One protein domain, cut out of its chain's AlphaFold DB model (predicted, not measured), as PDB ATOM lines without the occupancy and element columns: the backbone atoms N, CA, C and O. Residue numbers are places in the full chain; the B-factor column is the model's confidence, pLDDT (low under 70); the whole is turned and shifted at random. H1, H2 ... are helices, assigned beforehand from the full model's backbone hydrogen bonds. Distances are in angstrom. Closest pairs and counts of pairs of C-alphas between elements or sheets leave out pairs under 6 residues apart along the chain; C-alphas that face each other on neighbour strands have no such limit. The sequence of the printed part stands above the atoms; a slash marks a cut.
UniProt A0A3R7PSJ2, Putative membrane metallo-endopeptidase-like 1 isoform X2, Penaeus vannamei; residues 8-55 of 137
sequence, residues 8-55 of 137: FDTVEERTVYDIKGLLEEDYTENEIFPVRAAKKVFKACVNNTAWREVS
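This is residues 8 to 55 of the 137 residues of the protein "Putative membrane metallo-endopeptidase-like 1 isoform X2" of Penaeus vannamei (UniProt A0A3R7PSJ2). The longest helix, H1, sticks out as a bare arm with residues 8 to 19 and meets the side of a second helix, H2, with its last residues, about perpendicular, giving an open, angular shape like a T or a wide V rather than a closed bundle. From the far end of H2 the short helix H3 goes on outward and makes a second free end, while the loop between H1 and H2 reaches out to a free tip at residues 29 to 34, of which 33 to 34 belong to H2. The 48 printed residues hold three named helices, in the order H1, H2, H3, and no named strand, and the class is all helix. The whole is loose, with a radius of gyration of the C-alphas of 13.0 A, and flat, with spans of 36 by 32 by 14 A.

H1 is residues 8 to 24, 17 residues, and measures 24.2 A from first to last C-alpha. It begins at C-alpha 8, at (47.007, 11.149, -37.570), and ends at C-alpha 24, at (29.743, 26.034, -45.633). H2 is residues 33 to 46, 14 residues and 20.2 A long from first to last C-alpha. H3 is residues 48 to 54, seven residues, 10.1 A from first to last C-alpha, and ends at C-alpha 54, at (37.222, 30.584, -66.089).

H1 and H2 touch, with 7 pairs of C-alphas within 8 A. Their closest C-alphas are those of Leu 23 and Lys 39, 4.8 A apart. H1 touches H2 with residues 23 to 24 alone, and H2 touches H1 with residues 38 to 43 alone. Their lines are about perpendicular, at 78 degrees, and their centres are 15.7 A apart. H2 and H3 meet only through their link. H1 and H3 are apart. In H1, H2 and H3 every backbone O of residue i is within hydrogen-bond range of the N of residue i+4 inside the helix.

The two C-alphas farthest apart in the domain are those of Phe 8 and Glu 53, at 36.5 A, and the first and last printed C-alphas, of Phe 8 and Ser 55, are 34.4 A apart. Residues 8 to 19 of H1, residues 29 to 34, and residues 47 to 55, of which 48 to 54 belong to H3, stand free. The link from H1 to H2, with 8 residues between them, is short, and the link from H2 to H3, with 1 residue, is tight. The printed part has no cut. The mean pLDDT of the printed part is 94.1, and no printed residue is under 70.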
ATOM      1  N   PHE A   8      46.919   9.718 -37.281       94.12
ATOM      2  CA  PHE A   8      47.007  11.149 -37.570       94.12
ATOM      3  C   PHE A   8      46.125  11.539 -38.756       94.12
ATOM      4  O   PHE A   8      45.366  12.494 -38.625       94.12
ATOM      5  N   ASP A   9      46.123  10.745 -39.832       93.06
ATOM      6  CA  ASP A   9      45.269  10.984 -41.002       93.06
ATOM      7  C   ASP A   9      43.782  10.952 -40.625       93.06
ATOM      8  O   ASP A   9      43.006  11.801 -41.046       93.06
ATOM      9  N   THR A  10      43.382  10.011 -39.761       94.00
ATOM     10  CA  THR A  10      41.985   9.904 -39.299       94.00
ATOM     11  C   THR A  10      41.547  11.147 -38.518       94.00
ATOM     12  O   THR A  10      40.426  11.636 -38.674       94.00
ATOM     13  N   VAL A  11      42.413  11.652 -37.636       96.19
ATOM     14  CA  VAL A  11      42.119  12.850 -36.837       96.19
ATOM     15  C   VAL A  11      42.109  14.098 -37.717       96.19
ATOM     16  O   VAL A  11      41.235  14.952 -37.548       96.19
ATOM     17  N   GLU A  12      43.041  14.199 -38.661       95.44
ATOM     18  CA  GLU A  12      43.098  15.291 -39.629       95.44
ATOM     19  C   GLU A  12      41.840  15.323 -40.497       95.44
ATOM     20  O   GLU A  12      41.181  16.357 -40.568       95.44
ATOM     21  N   GLU A  13      41.437  14.185 -41.069       95.62
ATOM     22  CA  GLU A  13      40.238  14.080 -41.903       95.62
ATOM     23  C   GLU A  13      38.982  14.522 -41.143       95.62
ATOM     24  O   GLU A  13      38.188  15.320 -41.649       95.62
ATOM     25  N   ARG A  14      38.833  14.080 -39.888       96.44
ATOM     26  CA  ARG A  14      37.722  14.512 -39.034       96.44
ATOM     27  C   ARG A  14      37.756  16.016 -38.764       96.44
ATOM     28  O   ARG A  14      36.723  16.673 -38.837       96.44
ATOM     29  N   THR A  15      38.935  16.563 -38.488       97.38
ATOM     30  CA  THR A  15      39.106  18.000 -38.234       97.38
ATOM     31  C   THR A  15      38.747  18.820 -39.473       97.38
ATOM     32  O   THR A  15      38.027  19.811 -39.374       97.38
ATOM     33  N   VAL A  16      39.199  18.390 -40.654       96.31
ATOM     34  CA  VAL A  16      38.861  19.022 -41.937       96.31
ATOM     35  C   VAL A  16      37.357  18.959 -42.199       96.31
ATOM     36  O   VAL A  16      36.783  19.948 -42.650       96.31
ATOM     37  N   TYR A  17      36.705  17.836 -41.886       96.94
ATOM     38  CA  TYR A  17      35.256  17.692 -42.012       96.94
ATOM     39  C   TYR A  17      34.492  18.668 -41.103       96.94
ATOM     40  O   TYR A  17      33.579  19.355 -41.567       96.94
ATOM     41  N   ASP A  18      34.895  18.786 -39.838       96.94
ATOM     42  CA  ASP A  18      34.267  19.710 -38.889       96.94
ATOM     43  C   ASP A  18      34.469  21.176 -39.330       96.94
ATOM     44  O   ASP A  18      33.516  21.956 -39.366       96.94
ATOM     45  N   ILE A  19      35.685  21.544 -39.760       96.44
ATOM     46  CA  ILE A  19      35.992  22.883 -40.297       96.44
ATOM     47  C   ILE A  19      35.175  23.173 -41.558       96.44
ATOM     48  O   ILE A  19      34.661  24.279 -41.719       96.44
ATOM     49  N   LYS A  20      35.033  22.192 -42.453       96.44
ATOM     50  CA  LYS A  20      34.220  22.325 -43.662       96.44
ATOM     51  C   LYS A  20      32.781  22.705 -43.315       96.44
ATOM     52  O   LYS A  20      32.269  23.653 -43.905       96.44
ATOM     53  N   GLY A  21      32.167  22.031 -42.341       95.44
ATOM     54  CA  GLY A  21      30.815  22.362 -41.881       95.44
ATOM     55  C   GLY A  21      30.691  23.824 -41.441       95.44
ATOM     56  O   GLY A  21      29.777  24.522 -41.870       95.44
ATOM     57  N   LEU A  22      31.673  24.326 -40.683       94.44
ATOM     58  CA  LEU A  22      31.711  25.728 -40.246       94.44
ATOM     59  C   LEU A  22      31.857  26.722 -41.411       94.44
ATOM     60  O   LEU A  22      31.363  27.846 -41.331       94.44
ATOM     61  N   LEU A  23      32.562  26.346 -42.480       96.38
ATOM     62  CA  LEU A  23      32.827  27.222 -43.626       96.38
ATOM     63  C   LEU A  23      31.708  27.214 -44.681       96.38
ATOM     64  O   LEU A  23      31.586  28.177 -45.445       96.38
ATOM     65  N   GLU A  24      30.896  26.154 -44.730       95.69
ATOM     66  CA  GLU A  24      29.743  26.034 -45.633       95.69
ATOM     67  C   GLU A  24      28.596  26.974 -45.247       95.69
ATOM     68  O   GLU A  24      27.913  27.513 -46.124       95.69
ATOM     69  N   GLU A  25      28.426  27.235 -43.951       92.88
ATOM     70  CA  GLU A  25      27.417  28.157 -43.437       92.88
ATOM     71  C   GLU A  25      27.524  29.551 -44.069       92.88
ATOM     72  O   GLU A  25      28.604  30.065 -44.390       92.88
ATOM     73  N   ASP A  26      26.383  30.212 -44.252       90.31
ATOM     74  CA  ASP A  26      26.384  31.626 -44.608       90.31
ATOM     75  C   ASP A  26      27.035  32.464 -43.512       90.31
ATOM     76  O   ASP A  26      26.952  32.174 -42.317       90.31
ATOM     77  N   TYR A  27      27.778  33.478 -43.946       86.88
ATOM     78  CA  TYR A  27      28.360  34.419 -43.011       86.88
ATOM     79  C   TYR A  27      27.288  35.418 -42.596       86.88
ATOM     80  O   TYR A  27      26.445  35.813 -43.404       86.88
ATOM     81  N   THR A  28      27.343  35.865 -41.349       86.81
ATOM     82  CA  THR A  28      26.459  36.931 -40.867       86.81
ATOM     83  C   THR A  28      27.232  38.240 -40.766       86.81
ATOM     84  O   THR A  28      28.458  38.252 -40.636       86.81
ATOM     85  N   GLU A  29      26.540  39.378 -40.829       81.69
ATOM     86  CA  GLU A  29      27.213  40.680 -40.732       81.69
ATOM     87  C   GLU A  29      27.900  40.903 -39.378       81.69
ATOM     88  O   GLU A  29      28.874  41.657 -39.309       81.69
ATOM     89  N   ASN A  30      27.452  40.185 -38.344       90.50
ATOM     90  CA  ASN A  30      27.981  40.243 -36.985       90.50
ATOM     91  C   ASN A  30      29.262  39.410 -36.784       90.50
ATOM     92  O   ASN A  30      29.887  39.509 -35.731       90.50
ATOM     93  N   GLU A  31      29.682  38.594 -37.758       92.62
ATOM     94  CA  GLU A  31      30.923  37.816 -37.653       92.62
ATOM     95  C   GLU A  31      32.178  38.679 -37.819       92.62
ATOM     96  O   GLU A  31      32.235  39.595 -38.648       92.62
ATOM     97  N   ILE A  32      33.241  38.329 -37.088       95.44
ATOM     98  CA  ILE A  32      34.546  38.979 -37.232       95.44
ATOM     99  C   ILE A  32      35.105  38.800 -38.649       95.44
ATOM    100  O   ILE A  32      34.881  37.787 -39.317       95.44
ATOM    101  N   PHE A  33      35.874  39.791 -39.103       94.81
ATOM    102  CA  PHE A  33      36.416  39.827 -40.463       94.81
ATOM    103  C   PHE A  33      37.146  38.535 -40.888       94.81
ATOM    104  O   PHE A  33      36.837  38.047 -41.976       94.81
ATOM    105  N   PRO A  34      38.035  37.926 -40.073       95.56
ATOM    106  CA  PRO A  34      38.760  36.724 -40.489       95.56
ATOM    107  C   PRO A  34      37.845  35.532 -40.792       95.56
ATOM    108  O   PRO A  34      38.049  34.840 -41.784       95.56
ATOM    109  N   VAL A  35      36.796  35.330 -39.987       95.25
ATOM    110  CA  VAL A  35      35.822  34.242 -40.183       95.25
ATOM    111  C   VAL A  35      35.042  34.461 -41.476       95.25
ATOM    112  O   VAL A  35      34.926  33.561 -42.308       95.25
ATOM    113  N   ARG A  36      34.588  35.696 -41.702       95.12
ATOM    114  CA  ARG A  36      33.884  36.082 -42.928       95.12
ATOM    115  C   ARG A  36      34.752  35.898 -44.173       95.12
ATOM    116  O   ARG A  36      34.266  35.432 -45.201       95.12
ATOM    117  N   ALA A  37      36.027  36.275 -44.092       95.00
ATOM    118  CA  ALA A  37      36.989  36.104 -45.174       95.00
ATOM    119  C   ALA A  37      37.236  34.617 -45.469       95.00
ATOM    120  O   ALA A  37      37.161  34.220 -46.630       95.00
ATOM    121  N   ALA A  38      37.429  33.791 -44.436       96.00
ATOM    122  CA  ALA A  38      37.606  32.347 -44.584       96.00
ATOM    123  C   ALA A  38      36.394  31.686 -45.264       96.00
ATOM    124  O   ALA A  38      36.568  30.972 -46.251       96.00
ATOM    125  N   LYS A  39      35.167  32.000 -44.820       96.38
ATOM    126  CA  LYS A  39      33.919  31.527 -45.450       96.38
ATOM    127  C   LYS A  39      33.827  31.930 -46.928       96.38
ATOM    128  O   LYS A  39      33.487  31.112 -47.780       96.38
ATOM    129  N   LYS A  40      34.168  33.181 -47.268       94.69
ATOM    130  CA  LYS A  40      34.171  33.666 -48.663       94.69
ATOM    131  C   LYS A  40      35.193  32.935 -49.534       94.69
ATOM    132  O   LYS A  40      34.847  32.513 -50.635       94.69
ATOM    133  N   VAL A  41      36.426  32.775 -49.048       95.44
ATOM    134  CA  VAL A  41      37.489  32.051 -49.765       95.44
ATOM    135  C   VAL A  41      37.094  30.591 -49.973       95.44
ATOM    136  O   VAL A  41      37.210  30.083 -51.086       95.44
ATOM    137  N   PHE A  42      36.556  29.939 -48.940       96.19
ATOM    138  CA  PHE A  42      36.072  28.567 -49.030       96.19
ATOM    139  C   PHE A  42      34.997  28.416 -50.114       96.19
ATOM    140  O   PHE A  42      35.153  27.595 -51.016       96.19
ATOM    141  N   LYS A  43      33.959  29.263 -50.099       95.25
ATOM    142  CA  LYS A  43      32.875  29.236 -51.100       95.25
ATOM    143  C   LYS A  43      33.365  29.492 -52.523       95.25
ATOM    144  O   LYS A  43      32.885  28.848 -53.453       95.25
ATOM    145  N   ALA A  44      34.332  30.392 -52.702       93.88
ATOM    146  CA  ALA A  44      34.968  30.606 -53.999       93.88
ATOM    147  C   ALA A  44      35.758  29.367 -54.463       93.88
ATOM    148  O   ALA A  44      35.708  29.009 -55.639       93.88
ATOM    149  N   CYS A  45      36.443  28.679 -53.546       93.62
ATOM    150  CA  CYS A  45      37.218  27.472 -53.834       93.62
ATOM    151  C   CYS A  45      36.329  26.283 -54.245       93.62
ATOM    152  O   CYS A  45      36.616  25.616 -55.234       93.62
ATOM    153  N   VAL A  46      35.215  26.040 -53.548       94.31
ATOM    154  CA  VAL A  46      34.355  24.867 -53.817       94.31
ATOM    155  C   VAL A  46      33.388  25.040 -54.998       94.31
ATOM    156  O   VAL A  46      32.751  24.071 -55.421       94.31
ATOM    157  N   ASN A  47      33.262  26.249 -55.558       95.38
ATOM    158  CA  ASN A  47      32.357  26.536 -56.675       95.38
ATOM    159  C   ASN A  47      32.898  26.016 -58.022       95.38
ATOM    160  O   ASN A  47      33.337  26.780 -58.882       95.38
ATOM    161  N   ASN A  48      32.820  24.703 -58.229       94.06
ATOM    162  CA  ASN A  48      33.322  24.030 -59.431       94.06
ATOM    163  C   ASN A  48      32.791  24.607 -60.756       94.06
ATOM    164  O   ASN A  48      33.490  24.541 -61.767       94.06
ATOM    165  N   THR A  49      31.575  25.161 -60.776       95.38
ATOM    166  CA  THR A  49      30.996  25.776 -61.980       95.38
ATOM    167  C   THR A  49      31.803  27.000 -62.401       95.38
ATOM    168  O   THR A  49      32.284  27.047 -63.531       95.38
ATOM    169  N   ALA A  50      32.060  27.925 -61.469       93.12
ATOM    170  CA  ALA A  50      32.863  29.119 -61.737       93.12
ATOM    171  C   ALA A  50      34.303  28.770 -62.165       93.12
ATOM    172  O   ALA A  50      34.837  29.358 -63.105       93.12
ATOM    173  N   TRP A  51      34.920  27.762 -61.532       90.81
ATOM    174  CA  TRP A  51      36.261  27.288 -61.906       90.81
ATOM    175  C   TRP A  51      36.317  26.747 -63.339       90.81
ATOM    176  O   TRP A  51      37.266  27.021 -64.075       90.81
ATOM    177  N   ARG A  52      35.295  25.994 -63.758       92.94
ATOM    178  CA  ARG A  52      35.222  25.430 -65.115       92.94
ATOM    179  C   ARG A  52      34.982  26.495 -66.181       92.94
ATOM    180  O   ARG A  52      35.519  26.362 -67.275       92.94
ATOM    181  N   GLU A  53      34.215  27.534 -65.865       94.94
ATOM    182  CA  GLU A  53      33.962  28.660 -66.772       94.94
ATOM    183  C   GLU A  53      35.228  29.479 -67.047       94.94
ATOM    184  O   GLU A  53      35.520  29.822 -68.194       94.94
ATOM    185  N   VAL A  54      35.999  29.773 -65.998       92.69
ATOM    186  CA  VAL A  54      37.222  30.584 -66.089       92.69
ATOM    187  C   VAL A  54      38.398  29.781 -66.664       92.69
ATOM    188  O   VAL A  54      39.216  30.329 -67.412       92.69
ATOM    189  N   SER A  55      38.449  28.471 -66.393       92.25
ATOM    190  CA  SER A  55      39.490  27.558 -66.879       92.25
ATOM    191  C   SER A  55      40.905  28.064 -66.529       92.25
ATOM    192  O   SER A  55      41.116  28.688 -65.491       92.25
TER     193      SER A  55